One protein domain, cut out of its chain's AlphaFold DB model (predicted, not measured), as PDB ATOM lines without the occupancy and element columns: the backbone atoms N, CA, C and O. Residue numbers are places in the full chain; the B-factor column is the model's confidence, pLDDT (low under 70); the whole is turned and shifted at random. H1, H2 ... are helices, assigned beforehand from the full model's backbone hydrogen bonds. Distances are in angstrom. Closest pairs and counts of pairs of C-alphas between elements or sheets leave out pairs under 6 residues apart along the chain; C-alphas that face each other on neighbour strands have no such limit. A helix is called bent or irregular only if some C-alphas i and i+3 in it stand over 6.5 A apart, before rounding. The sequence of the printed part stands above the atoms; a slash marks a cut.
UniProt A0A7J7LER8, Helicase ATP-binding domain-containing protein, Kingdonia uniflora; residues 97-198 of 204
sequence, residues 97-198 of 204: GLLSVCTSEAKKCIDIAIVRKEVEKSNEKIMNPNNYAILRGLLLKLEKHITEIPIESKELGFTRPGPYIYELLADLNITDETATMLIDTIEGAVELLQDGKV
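This is residues 97 to 198 of the 204 residues of the protein "Helicase ATP-binding domain-containing protein" of Kingdonia uniflora (UniProt A0A7J7LER8). A long helical hairpin of H1 and H2 makes the core, and H4 crosses one side of it at a high angle. The short helix H3 lies near H2, after a long loop, residues 149 to 163; residues 152 to 157 stick out of the body, and so do residues 118 to 124. The printed part has 102 residues with four named helices, H1, H2, H3 and H4 along the chain, and no named strand: all helix. It is loose and elongated, with a radius of gyration of the C-alphas of 16.3 A and spans of 53 by 28 by 18 A.

H1, the longest helix by residues, covers residues 97 to 120, 34.3 A from C-alpha 97 at (361.708, 334.479, 264.348) to C-alpha 120. H2, residues 129 to 148, measures 28.7 A. H4, residues 176 to 196, measures 31.0 A and ends with C-alpha 196 at (343.406, 331.600, 276.611); it is irregular, with C-alphas 177 and 180 7.1 A apart. H3 is residues 164 to 171.

H1 and H2 touch and form a helical hairpin, at a shallow tilt of 14 degrees, opposite ways; their closest C-alphas, of Ile 110 and Pro 129, are 4.8 A apart. H4 touches H1 with residues 189 to 196 alone, closest at the C-alphas of Ala 189 and Cys 109, 6.1 A; at 72 degrees they are only just about perpendicular. H4 touches H2 with residues 182 to 189 alone, closest at the C-alphas of Thr 185 and Asn 131, 6.3 A; they run opposite ways at a steep tilt of 69 degrees, only just short of about perpendicular. H2 and H3 are near each other, while H3 is apart from H1 and H4. Every O i to N i+4 pair is within hydrogen-bond range in H1, H2 and H3, and 15 of 17 are in H4.

The C-alphas farthest apart, of Lys 121 and Glu 155, are 54.5 A apart. The printed part has no cut. The link from H2 to H3 is long, H1 to H2 short, H3 to H4 tight. Mean pLDDT of the printed part is 87.3; residues 120 to 127 and 196 to 198 are under 70.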
ATOM      1  N   GLY A  97     363.167 334.411 264.460       90.94
ATOM      2  CA  GLY A  97     361.708 334.479 264.348       90.94
ATOM      3  C   GLY A  97     360.978 333.753 265.483       90.94
ATOM      4  O   GLY A  97     359.971 334.261 265.973       90.94
ATOM      5  N   LEU A  98     361.502 332.613 265.946       93.81
ATOM      6  CA  LEU A  98     360.923 331.867 267.064       93.81
ATOM      7  C   LEU A  98     361.091 332.639 268.378       93.81
ATOM      8  O   LEU A  98     360.126 332.792 269.123       93.81
ATOM      9  N   LEU A  99     362.270 333.220 268.611       93.31
ATOM     10  CA  LEU A  99     362.531 334.048 269.791       93.31
ATOM     11  C   LEU A  99     361.593 335.268 269.864       93.31
ATOM     12  O   LEU A  99     361.040 335.572 270.923       93.31
ATOM     13  N   SER A 100     361.334 335.922 268.728       92.94
ATOM     14  CA  SER A 100     360.394 337.049 268.637       92.94
ATOM     15  C   SER A 100     358.947 336.646 268.968       92.94
ATOM     16  O   SER A 100     358.222 337.376 269.663       92.94
ATOM     17  N   VAL A 101     358.526 335.454 268.524       95.25
ATOM     18  CA  VAL A 101     357.224 334.876 268.887       95.25
ATOM     19  C   VAL A 101     357.158 334.617 270.391       95.25
ATOM     20  O   VAL A 101     356.212 335.087 271.020       95.25
ATOM     21  N   CYS A 102     358.178 333.992 270.989       95.25
ATOM     22  CA  CYS A 102     358.237 333.754 272.436       95.25
ATOM     23  C   CYS A 102     358.138 335.059 273.242       95.25
ATOM     24  O   CYS A 102     357.374 335.144 274.202       95.25
ATOM     25  N   THR A 103     358.844 336.117 272.829       96.06
ATOM     26  CA  THR A 103     358.759 337.446 273.462       96.06
ATOM     27  C   THR A 103     357.343 338.028 273.393       96.06
ATOM     28  O   THR A 103     356.861 338.658 274.345       96.06
ATOM     29  N   SER A 104     356.660 337.830 272.264       96.38
ATOM     30  CA  SER A 104     355.280 338.280 272.062       96.38
ATOM     31  C   SER A 104     354.283 337.462 272.884       96.38
ATOM     32  O   SER A 104     353.339 338.022 273.438       96.38
ATOM     33  N   GLU A 105     354.494 336.154 273.002       96.56
ATOM     34  CA  GLU A 105     353.689 335.258 273.834       96.56
ATOM     35  C   GLU A 105     353.863 335.550 275.326       96.56
ATOM     36  O   GLU A 105     352.865 335.704 276.025       96.56
ATOM     37  N   ALA A 106     355.091 335.783 275.796       96.56
ATOM     38  CA  ALA A 106     355.341 336.213 277.171       96.56
ATOM     39  C   ALA A 106     354.623 337.535 277.496       96.56
ATOM     40  O   ALA A 106     354.076 337.690 278.586       96.56
ATOM     41  N   LYS A 107     354.546 338.475 276.538       96.56
ATOM     42  CA  LYS A 107     353.736 339.695 276.696       96.56
ATOM     43  C   LYS A 107     352.251 339.372 276.871       96.56
ATOM     44  O   LYS A 107     351.630 339.898 277.788       96.56
ATOM     45  N   LYS A 108     351.696 338.493 276.031       95.38
ATOM     46  CA  LYS A 108     350.296 338.059 276.154       95.38
ATOM     47  C   LYS A 108     350.028 337.418 277.517       95.38
ATOM     48  O   LYS A 108     348.982 337.680 278.095       95.38
ATOM     49  N   CYS A 109     350.967 336.639 278.058       94.31
ATOM     50  CA  CYS A 109     350.833 336.062 279.398       94.31
ATOM     51  C   CYS A 109     350.720 337.130 280.491       94.31
ATOM     52  O   CYS A 109     349.903 336.978 281.394       94.31
ATOM     53  N   ILE A 110     351.484 338.225 280.400       94.31
ATOM     54  CA  ILE A 110     351.357 339.363 281.327       94.31
ATOM     55  C   ILE A 110     349.935 339.928 281.265       94.31
ATOM     56  O   ILE A 110     349.293 340.079 282.304       94.31
ATOM     57  N   ASP A 111     349.436 340.195 280.055       92.12
ATOM     58  CA  ASP A 111     348.110 340.781 279.841       92.12
ATOM     59  C   ASP A 111     347.000 339.860 280.390       92.12
ATOM     60  O   ASP A 111     346.128 340.311 281.136       92.12
ATOM     61  N   ILE A 112     347.063 338.553 280.099       90.06
ATOM     62  CA  ILE A 112     346.098 337.560 280.606       90.06
ATOM     63  C   ILE A 112     346.169 337.463 282.137       90.06
ATOM     64  O   ILE A 112     345.129 337.441 282.800       90.06
ATOM     65  N   ALA A 113     347.373 337.424 282.713       89.50
ATOM     66  CA  ALA A 113     347.565 337.302 284.156       89.50
ATOM     67  C   ALA A 113     347.024 338.522 284.921       89.50
ATOM     68  O   ALA A 113     346.433 338.360 285.989       89.50
ATOM     69  N   ILE A 114     347.173 339.735 284.372       88.38
ATOM     70  CA  ILE A 114     346.588 340.957 284.948       88.38
ATOM     71  C   ILE A 114     345.061 340.852 284.975       88.38
ATOM     72  O   ILE A 114     344.462 341.012 286.037       88.38
ATOM     73  N   VAL A 115     344.442 340.518 283.837       85.62
ATOM     74  CA  VAL A 115     342.977 340.430 283.723       85.62
ATOM     75  C   VAL A 115     342.407 339.368 284.665       85.62
ATOM     76  O   VAL A 115     341.456 339.638 285.398       85.62
ATOM     77  N   ARG A 116     342.994 338.165 284.708       82.06
ATOM     78  CA  ARG A 116     342.499 337.103 285.600       82.06
ATOM     79  C   ARG A 116     342.647 337.467 287.077       82.06
ATOM     80  O   ARG A 116     341.744 337.188 287.861       82.06
ATOM     81  N   LYS A 117     343.731 338.151 287.463       79.06
ATOM     82  CA  LYS A 117     343.939 338.606 288.847       79.06
ATOM     83  C   LYS A 117     342.859 339.590 289.311       79.06
ATOM     84  O   LYS A 117     342.467 339.552 290.478       79.06
ATOM     85  N   GLU A 118     342.366 340.446 288.418       77.12
ATOM     86  CA  GLU A 118     341.264 341.373 288.712       77.12
ATOM     87  C   GLU A 118     339.918 340.651 288.880       77.12
ATOM     88  O   GLU A 118     339.128 341.021 289.752       77.12
ATOM     89  N   VAL A 119     339.669 339.607 288.081       74.12
ATOM     90  CA  VAL A 119     338.394 338.872 288.053       74.12
ATOM     91  C   VAL A 119     338.285 337.838 289.176       74.12
ATOM     92  O   VAL A 119     337.249 337.751 289.834       74.12
ATOM     93  N   GLU A 120     339.335 337.055 289.418       68.88
ATOM     94  CA  GLU A 120     339.239 335.834 290.230       68.88
ATOM     95  C   GLU A 120     339.663 336.033 291.691       68.88
ATOM     96  O   GLU A 120     339.363 335.184 292.529       68.88
ATOM     97  N   LYS A 121     340.341 337.145 292.034       63.88
ATOM     98  CA  LYS A 121     340.953 337.386 293.365       63.88
ATOM     99  C   LYS A 121     341.730 336.168 293.911       63.88
ATOM    100  O   LYS A 121     341.908 336.036 295.124       63.88
ATOM    101  N   SER A 122     342.173 335.272 293.031       54.16
ATOM    102  CA  SER A 122     342.905 334.061 293.372       54.16
ATOM    103  C   SER A 122     344.376 334.412 293.589       54.16
ATOM    104  O   SER A 122     344.940 335.297 292.944       54.16
ATOM    105  N   ASN A 123     344.993 333.750 294.565       55.34
ATOM    106  CA  ASN A 123     346.369 334.011 294.994       55.34
ATOM    107  C   ASN A 123     347.331 332.930 294.465       55.34
ATOM    108  O   ASN A 123     348.325 332.600 295.114       55.34
ATOM    109  N   GLU A 124     347.007 332.320 293.322       63.03
ATOM    110  CA  GLU A 124     347.815 331.245 292.754       63.03
ATOM    111  C   GLU A 124     349.150 331.789 292.240       63.03
ATOM    112  O   GLU A 124     349.207 332.727 291.443       63.03
ATOM    113  N   LYS A 125     350.253 331.187 292.707       61.69
ATOM    114  CA  LYS A 125     351.629 331.575 292.346       61.69
ATOM    115  C   LYS A 125     351.887 331.552 290.837       61.69
ATOM    116  O   LYS A 125     352.711 332.334 290.369       61.69
ATOM    117  N   ILE A 126     351.190 330.677 290.110       61.81
ATOM    118  CA  ILE A 126     351.312 330.502 288.657       61.81
ATOM    119  C   ILE A 126     350.855 331.776 287.926       61.81
ATOM    120  O   ILE A 126     351.454 332.170 286.935       61.81
ATOM    121  N   MET A 127     349.889 332.515 288.477       68.38
ATOM    122  CA  MET A 127     349.262 333.672 287.829       68.38
ATOM    123  C   MET A 127     349.933 335.018 288.150       68.38
ATOM    124  O   MET A 127     349.307 336.068 288.004       68.38
ATOM    125  N   ASN A 128     351.185 335.040 288.621       84.44
ATOM    126  CA  ASN A 128     351.859 336.298 288.942       84.44
ATOM    127  C   ASN A 128     352.364 337.002 287.663       84.44
ATOM    128  O   ASN A 128     353.339 336.530 287.072       84.44
ATOM    129  N   PRO A 129     351.808 338.171 287.269       89.75
ATOM    130  CA  PRO A 129     352.235 338.871 286.053       89.75
ATOM    131  C   PRO A 129     353.722 339.243 286.059       89.75
ATOM    132  O   PRO A 129     354.342 339.349 285.001       89.75
ATOM    133  N   ASN A 130     354.314 339.406 287.249       91.81
ATOM    134  CA  ASN A 130     355.731 339.722 287.390       91.81
ATOM    135  C   ASN A 130     356.629 338.590 286.878       91.81
ATOM    136  O   ASN A 130     357.675 338.880 286.303       91.81
ATOM    137  N   ASN A 131     356.225 337.324 287.024       92.38
ATOM    138  CA  ASN A 131     357.015 336.190 286.536       92.38
ATOM    139  C   ASN A 131     357.120 336.240 285.002       92.38
ATOM    140  O   ASN A 131     358.212 336.155 284.443       92.38
ATOM    141  N   TYR A 132     356.003 336.496 284.314       94.81
ATOM    142  CA  TYR A 132     355.980 336.628 282.854       94.81
ATOM    143  C   TYR A 132     356.673 337.904 282.358       94.81
ATOM    144  O   TYR A 132     357.272 337.907 281.281       94.81
ATOM    145  N   ALA A 133     356.651 338.983 283.147       95.38
ATOM    146  CA  ALA A 133     357.428 340.186 282.861       95.38
ATOM    147  C   ALA A 133     358.940 339.921 282.931       95.38
ATOM    148  O   ALA A 133     359.674 340.372 282.047       95.38
ATOM    149  N   ILE A 134     359.393 339.151 283.926       93.88
ATOM    150  CA  ILE A 134     360.785 338.694 284.036       93.88
ATOM    151  C   ILE A 134     361.142 337.812 282.836       93.88
ATOM    152  O   ILE A 134     362.124 338.106 282.159       93.88
ATOM    153  N   LEU A 135     360.318 336.809 282.506       95.44
ATOM    154  CA  LEU A 135     360.521 335.946 281.333       95.44
ATOM    155  C   LEU A 135     360.667 336.766 280.044       95.44
ATOM    156  O   LEU A 135     361.626 336.591 279.297       95.44
ATOM    157  N   ARG A 136     359.761 337.720 279.802       96.44
ATOM    158  CA  ARG A 136     359.842 338.609 278.635       96.44
ATOM    159  C   ARG A 136     361.126 339.441 278.632       96.44
ATOM    160  O   ARG A 136     361.724 339.633 277.577       96.44
ATOM    161  N   GLY A 137     361.538 339.951 279.792       95.56
ATOM    162  CA  GLY A 137     362.792 340.688 279.946       95.56
ATOM    163  C   GLY A 137     364.017 339.838 279.601       95.56
ATOM    164  O   GLY A 137     364.900 340.316 278.891       95.56
ATOM    165  N   LEU A 138     364.038 338.576 280.035       95.50
ATOM    166  CA  LEU A 138     365.097 337.617 279.714       95.50
ATOM    167  C   LEU A 138     365.159 337.316 278.214       95.50
ATOM    168  O   LEU A 138     366.238 337.394 277.633       95.50
ATOM    169  N   LEU A 139     364.016 337.054 277.573       95.38
ATOM    170  CA  LEU A 139     363.945 336.787 276.131       95.38
ATOM    171  C   LEU A 139     364.444 337.980 275.301       95.38
ATOM    172  O   LEU A 139     365.239 337.800 274.384       95.38
ATOM    173  N   LEU A 140     364.057 339.206 275.671       95.25
ATOM    174  CA  LEU A 140     364.555 340.429 275.030       95.25
ATOM    175  C   LEU A 140     366.057 340.635 275.239       95.25
ATOM    176  O   LEU A 140     366.751 341.112 274.342       95.25
ATOM    177  N   LYS A 141     366.570 340.309 276.430       94.06
ATOM    178  CA  LYS A 141     368.001 340.422 276.727       94.06
ATOM    179  C   LYS A 141     368.808 339.389 275.937       94.06
ATOM    180  O   LYS A 141     369.852 339.748 275.401       94.06
ATOM    181  N   LEU A 142     368.302 338.160 275.812       93.50
ATOM    182  CA  LEU A 142     368.879 337.117 274.962       93.50
ATOM    183  C   LEU A 142     368.891 337.553 273.492       93.50
ATOM    184  O   LEU A 142     369.925 337.474 272.839       93.50
ATOM    185  N   GLU A 143     367.767 338.073 272.992       92.06
ATOM    186  CA  GLU A 143     367.631 338.579 271.621       92.06
ATOM    187  C   GLU A 143     368.652 339.682 271.321       92.06
ATOM    188  O   GLU A 143     369.357 339.641 270.309       92.06
ATOM    189  N   LYS A 144     368.766 340.649 272.237       91.69
ATOM    190  CA  LYS A 144     369.754 341.718 272.145       91.69
ATOM    191  C   LYS A 144     371.177 341.158 272.128       91.69
ATOM    192  O   LYS A 144     371.947 341.530 271.251       91.69
ATOM    193  N   HIS A 145     371.503 340.256 273.054       89.44
ATOM    194  CA  HIS A 145     372.844 339.686 273.152       89.44
ATOM    195  C   HIS A 145     373.222 338.922 271.877       89.44
ATOM    196  O   HIS A 145     374.291 339.161 271.332       89.44
ATOM    197  N   ILE A 146     372.326 338.086 271.335       88.31
ATOM    198  CA  ILE A 146     372.550 337.366 270.068       88.31
ATOM    199  C   ILE A 146     372.793 338.344 268.908       88.31
ATOM    200  O   ILE A 146     373.662 338.106 268.075       88.31
ATOM    201  N   THR A 147     372.054 339.456 268.863       87.69
ATOM    202  CA  THR A 147     372.191 340.476 267.808       87.69
ATOM    203  C   THR A 147     373.523 341.229 267.890       87.69
ATOM    204  O   THR A 147     374.035 341.694 266.873       87.69
ATOM    205  N   GLU A 148     374.092 341.358 269.090       89.62
ATOM    206  CA  GLU A 148     375.367 342.041 269.333       89.62
ATOM    207  C   GLU A 148     376.592 341.146 269.070       89.62
ATOM    208  O   GLU A 148     377.710 341.661 269.003       89.62
ATOM    209  N   ILE A 149     376.409 339.831 268.879       87.31
ATOM    210  CA  ILE A 149     377.511 338.911 268.574       87.31
ATOM    211  C   ILE A 149     378.107 339.251 267.194       87.31
ATOM    212  O   ILE A 149     377.409 339.176 266.178       87.31
ATOM    213  N   PRO A 150     379.410 339.584 267.113       84.69
ATOM    214  CA  PRO A 150     380.056 339.882 265.845       84.69
ATOM    215  C   PRO A 150     380.244 338.597 265.031       84.69
ATOM    216  O   PRO A 150     380.940 337.671 265.447       84.69
ATOM    217  N   ILE A 151     379.641 338.557 263.842       86.56
ATOM    218  CA  ILE A 151     379.826 337.470 262.877       86.56
ATOM    219  C   ILE A 151     380.905 337.897 261.881       86.56
ATOM    220  O   ILE A 151     380.655 338.714 260.994       86.56
ATOM    221  N   GLU A 152     382.112 337.354 262.040       80.12
ATOM    222  CA  GLU A 152     383.273 337.696 261.205       80.12
ATOM    223  C   GLU A 152     383.118 337.214 259.754       80.12
ATOM    224  O   GLU A 152     383.534 337.895 258.819       80.12
ATOM    225  N   SER A 153     382.476 336.059 259.549       84.94
ATOM    226  CA  SER A 153     382.180 335.503 258.228       84.94
ATOM    227  C   SER A 153     380.776 334.914 258.201       84.94
ATOM    228  O   SER A 153     380.415 334.111 259.057       84.94
ATOM    229  N   LYS A 154     379.989 335.265 257.177       78.56
ATOM    230  CA  LYS A 154     378.660 334.669 256.956       78.56
ATOM    231  C   LYS A 154     378.721 333.167 256.663       78.56
ATOM    232  O   LYS A 154     377.726 332.488 256.875       78.56
ATOM    233  N   GLU A 155     379.856 332.672 256.171       81.44
ATOM    234  CA  GLU A 155     380.051 331.255 255.838       81.44
ATOM    235  C   GLU A 155     380.432 330.425 257.068       81.44
ATOM    236  O   GLU A 155     379.967 329.301 257.212       81.44
ATOM    237  N   LEU A 156     381.254 330.983 257.964       78.56
ATOM    238  CA  LEU A 156     381.722 330.285 259.172       78.56
ATOM    239  C   LEU A 156     380.841 330.557 260.402       78.56
ATOM    240  O   LEU A 156     380.920 329.829 261.391       78.56
ATOM    241  N   GLY A 157     380.006 331.598 260.349       85.81
ATOM    242  CA  GLY A 157     379.139 332.001 261.449       85.81
ATOM    243  C   GLY A 157     379.923 332.396 262.703       85.81
ATOM    244  O   GLY A 157     381.053 332.882 262.639       85.81
ATOM    245  N   PHE A 158     379.300 332.190 263.861       88.38
ATOM    246  CA  PHE A 158     379.928 332.334 265.169       88.38
ATOM    247  C   PHE A 158     379.828 331.003 265.909       88.38
ATOM    248  O   PHE A 158     378.732 330.550 266.225       88.38
ATOM    249  N   THR A 159     380.977 330.390 266.192       89.50
ATOM    250  CA  THR A 159     381.055 329.115 266.916       89.50
ATOM    251  C   THR A 159     381.928 329.271 268.158       89.50
ATOM    252  O   THR A 159     382.951 329.971 268.148       89.50
ATOM    253  N   ARG A 160     381.521 328.622 269.251       90.81
ATOM    254  CA  ARG A 160     382.241 328.576 270.527       90.81
ATOM    255  C   ARG A 160     382.206 327.156 271.109       90.81
ATOM    256  O   ARG A 160     381.309 326.393 270.761       90.81
ATOM    257  N   PRO A 161     383.163 326.788 271.980       92.25
ATOM    258  CA  PRO A 161     383.127 325.515 272.697       92.25
ATOM    259  C   PRO A 161     381.871 325.378 273.565       92.25
ATOM    260  O   PRO A 161     381.358 326.377 274.063       92.25
ATOM    261  N   GLY A 162     381.439 324.139 273.821       87.56
ATOM    262  CA  GLY A 162     380.241 323.833 274.618       87.56
ATOM    263  C   GLY A 162     380.085 324.631 275.925       87.56
ATOM    264  O   GLY A 162     378.995 325.145 276.158       87.56
ATOM    265  N   PRO A 163     381.137 324.825 276.751       92.94
ATOM    266  CA  PRO A 163     381.039 325.604 277.990       92.94
ATOM    267  C   PRO A 163     380.534 327.046 277.832       92.94
ATOM    268  O   PRO A 163     379.961 327.588 278.774       92.94
ATOM    269  N   TYR A 164     380.677 327.648 276.646       91.88
ATOM    270  CA  TYR A 164     380.213 329.009 276.367       91.88
ATOM    271  C   TYR A 164     378.706 329.192 276.599       91.88
ATOM    272  O   TYR A 164     378.272 330.291 276.934       91.88
ATOM    273  N   ILE A 165     377.896 328.131 276.474       90.19
ATOM    274  CA  ILE A 165     376.456 328.224 276.752       90.19
ATOM    275  C   ILE A 165     376.182 328.649 278.200       90.19
ATOM    276  O   ILE A 165     375.256 329.415 278.443       90.19
ATOM    277  N   TYR A 166     377.005 328.207 279.155       92.19
ATOM    278  CA  TYR A 166     376.852 328.574 280.561       92.19
ATOM    279  C   TYR A 166     377.256 330.025 280.809       92.19
ATOM    280  O   TYR A 166     376.609 330.697 281.603       92.19
ATOM    281  N   GLU A 167     378.268 330.532 280.103       92.25
ATOM    282  CA  GLU A 167     378.652 331.951 280.151       92.25
ATOM    283  C   GLU A 167     377.522 332.833 279.597       92.25
ATOM    284  O   GLU A 167     377.065 333.758 280.268       92.25
ATOM    285  N   LEU A 168     376.997 332.478 278.417       90.38
ATOM    286  CA  LEU A 168     375.876 333.169 277.777       90.38
ATOM    287  C   LEU A 168     374.630 333.209 278.676       90.38
ATOM    288  O   LEU A 168     373.973 334.242 278.795       90.38
ATOM    289  N   LEU A 169     374.281 332.082 279.301       92.31
ATOM    290  CA  LEU A 169     373.124 331.981 280.190       92.31
ATOM    291  C   LEU A 169     373.356 332.705 281.525       92.31
ATOM    292  O   LEU A 169     372.451 333.390 282.010       92.31
ATOM    293  N   ALA A 170     374.566 332.646 282.085       92.56
ATOM    294  CA  ALA A 170     374.919 333.357 283.311       92.56
ATOM    295  C   ALA A 170     374.816 334.883 283.148       92.56
ATOM    296  O   ALA A 170     374.308 335.557 284.047       92.56
ATOM    297  N   ASP A 171     375.169 335.430 281.980       90.12
ATOM    298  CA  ASP A 171     374.967 336.851 281.653       90.12
ATOM    299  C   ASP A 171     373.484 337.261 281.679       90.12
ATOM    300  O   ASP A 171     373.133 338.427 281.912       90.12
ATOM    301  N   LEU A 172     372.582 336.303 281.475       90.44
ATOM    302  CA  LEU A 172     371.134 336.465 281.596       90.44
ATOM    303  C   LEU A 172     370.615 336.142 283.004       90.44
ATOM    304  O   LEU A 172     369.412 336.221 283.228       90.44
ATOM    305  N   ASN A 173     371.496 335.844 283.964       91.62
ATOM    306  CA  ASN A 173     371.155 335.375 285.309       91.62
ATOM    307  C   ASN A 173     370.380 334.041 285.297       91.62
ATOM    308  O   ASN A 173     369.547 333.783 286.172       91.62
ATOM    309  N   ILE A 174     370.641 333.210 284.283       93.56
ATOM    310  CA  ILE A 174     370.159 331.835 284.162       93.56
ATOM    311  C   ILE A 174     371.299 330.926 284.627       93.56
ATOM    312  O   ILE A 174     372.265 330.699 283.905       93.56
ATOM    313  N   THR A 175     371.194 330.457 285.866       94.31
ATOM    314  CA  THR A 175     372.163 329.593 286.551       94.31
ATOM    315  C   THR A 175     371.444 328.363 287.097       94.31
ATOM    316  O   THR A 175     370.214 328.291 287.035       94.31
ATOM    317  N   ASP A 176     372.173 327.407 287.668       92.44
ATOM    318  CA  ASP A 176     371.567 326.219 288.282       92.44
ATOM    319  C   ASP A 176     370.536 326.584 289.369       92.44
ATOM    320  O   ASP A 176     369.507 325.924 289.505       92.44
ATOM    321  N   GLU A 177     370.753 327.683 290.100       93.06
ATOM    322  CA  GLU A 177     369.843 328.160 291.146       93.06
ATOM    323  C   GLU A 177     368.560 328.802 290.598       93.06
ATOM    324  O   GLU A 177     367.521 328.770 291.262       93.06
ATOM    325  N   THR A 178     368.614 329.419 289.413       93.75
ATOM    326  CA  THR A 178     367.470 330.142 288.825       93.75
ATOM    327  C   THR A 178     366.752 329.350 287.736       93.75
ATOM    328  O   THR A 178     365.596 329.655 287.428       93.75
ATOM    329  N   ALA A 179     367.385 328.307 287.191       92.88
ATOM    330  CA  ALA A 179     366.864 327.502 286.092       92.88
ATOM    331  C   ALA A 179     365.500 326.880 286.413       92.88
ATOM    332  O   ALA A 179     364.585 326.994 285.601       92.88
ATOM    333  N   THR A 180     365.324 326.290 287.601       93.50
ATOM    334  CA  THR A 180     364.038 325.686 287.994       93.50
ATOM    335  C   THR A 180     362.908 326.714 287.995       93.50
ATOM    336  O   THR A 180     361.864 326.476 287.405       93.50
ATOM    337  N   MET A 181     363.139 327.906 288.557       91.38
ATOM    338  CA  MET A 181     362.132 328.974 288.572       91.38
ATOM    339  C   MET A 181     361.771 329.447 287.158       91.38
ATOM    340  O   MET A 181     360.611 329.766 286.884       91.38
ATOM    341  N   LEU A 182     362.758 329.514 286.260       93.62
ATOM    342  CA  LEU A 182     362.529 329.870 284.865       93.62
ATOM    343  C   LEU A 182     361.702 328.800 284.144       93.62
ATOM    344  O   LEU A 182     360.752 329.156 283.449       93.62
ATOM    345  N   ILE A 183     362.028 327.518 284.336       94.19
ATOM    346  CA  ILE A 183     361.283 326.388 283.764       94.19
ATOM    347  C   ILE A 183     359.830 326.422 284.243       94.19
ATOM    348  O   ILE A 183     358.935 326.474 283.404       94.19
ATOM    349  N   ASP A 184     359.594 326.531 285.552       92.38
ATOM    350  CA  ASP A 184     358.244 326.621 286.127       92.38
ATOM    351  C   ASP A 184     357.458 327.815 285.550       92.38
ATOM    352  O   ASP A 184     356.258 327.738 285.277       92.38
ATOM    353  N   THR A 185     358.137 328.948 285.329       93.75
ATOM    354  CA  THR A 185     357.525 330.143 284.724       93.75
ATOM    355  C   THR A 185     357.152 329.914 283.256       93.75
ATOM    356  O   THR A 185     356.112 330.401 282.807       93.75
ATOM    357  N   ILE A 186     357.982 329.189 282.502       94.56
ATOM    358  CA  ILE A 186     357.708 328.821 281.107       94.56
ATOM    359  C   ILE A 186     356.541 327.831 281.043       94.56
ATOM    360  O   ILE A 186     355.632 328.033 280.241       94.56
ATOM    361  N   GLU A 187     356.513 326.812 281.903       93.25
ATOM    362  CA  GLU A 187     355.403 325.854 281.990       93.25
ATOM    363  C   GLU A 187     354.083 326.565 282.309       93.25
ATOM    364  O   GLU A 187     353.104 326.423 281.572       93.25
ATOM    365  N   GLY A 188     354.083 327.456 283.306       91.12
ATOM    366  CA  GLY A 188     352.918 328.281 283.619       91.12
ATOM    367  C   GLY A 188     352.506 329.221 282.478       91.12
ATOM    368  O   GLY A 188     351.330 329.563 282.353       91.12
ATOM    369  N   ALA A 189     353.437 329.666 281.628       92.94
ATOM    370  CA  ALA A 189     353.105 330.458 280.442       92.94
ATOM    371  C   ALA A 189     352.407 329.599 279.376       92.94
ATOM    372  O   ALA A 189     351.441 330.053 278.762       92.94
ATOM    373  N   VAL A 190     352.868 328.360 279.179       92.75
ATOM    374  CA  VAL A 190     352.252 327.400 278.253       92.75
ATOM    375  C   VAL A 190     350.809 327.109 278.662       92.75
ATOM    376  O   VAL A 190     349.920 327.209 277.814       92.75
ATOM    377  N   GLU A 191     350.559 326.821 279.940       89.44
ATOM    378  CA  GLU A 191     349.208 326.577 280.465       89.44
ATOM    379  C   GLU A 191     348.287 327.785 280.244       89.44
ATOM    380  O   GLU A 191     347.203 327.664 279.668       89.44
ATOM    381  N   LEU A 192     348.757 328.988 280.595       88.25
ATOM    382  CA  LEU A 192     347.976 330.217 280.461       88.25
ATOM    383  C   LEU A 192     347.574 330.508 279.004       88.25
ATOM    384  O   LEU A 192     346.456 330.954 278.728       88.25
ATOM    385  N   LEU A 193     348.479 330.243 278.057       90.00
ATOM    386  CA  LEU A 193     348.232 330.420 276.625       90.00
ATOM    387  C   LEU A 193     347.319 329.337 276.042       90.00
ATOM    388  O   LEU A 193     346.600 329.618 275.080       90.00
ATOM    389  N   GLN A 194     347.343 328.116 276.582       86.69
ATOM    390  CA  GLN A 194     346.417 327.053 276.189       86.69
ATOM    391  C   GLN A 194     344.992 327.383 276.636       86.69
ATOM    392  O   GLN A 194     344.082 327.364 275.805       86.69
ATOM    393  N   ASP A 195     344.805 327.797 277.889       75.88
ATOM    394  CA  ASP A 195     343.489 328.192 278.394       75.88
ATOM    395  C   ASP A 195     342.927 329.418 277.662       75.88
ATOM    396  O   ASP A 195     341.734 329.494 277.361       75.88
ATOM    397  N   GLY A 196     343.788 330.393 277.347       60.53
ATOM    398  CA  GLY A 196     343.406 331.600 276.611       60.53
ATOM    399  C   GLY A 196     342.877 331.323 275.197       60.53
ATOM    400  O   GLY A 196     342.167 332.159 274.638       60.53
ATOM    401  N   LYS A 197     343.172 330.148 274.618       56.00
ATOM    402  CA  LYS A 197     342.675 329.724 273.296       56.00
ATOM    403  C   LYS A 197     341.273 329.098 273.332       56.00
ATOM    404  O   LYS A 197     340.688 328.914 272.268       56.00
ATOM    405  N   VAL A 198     340.703 328.804 274.507       48.19
ATOM    406  CA  VAL A 198     339.402 328.104 274.637       48.19
ATOM    407  C   VAL A 198     338.184 329.040 274.462       48.19
ATOM    408  O   VAL A 198     337.045 328.583 274.390       48.19
TER     409      VAL A 198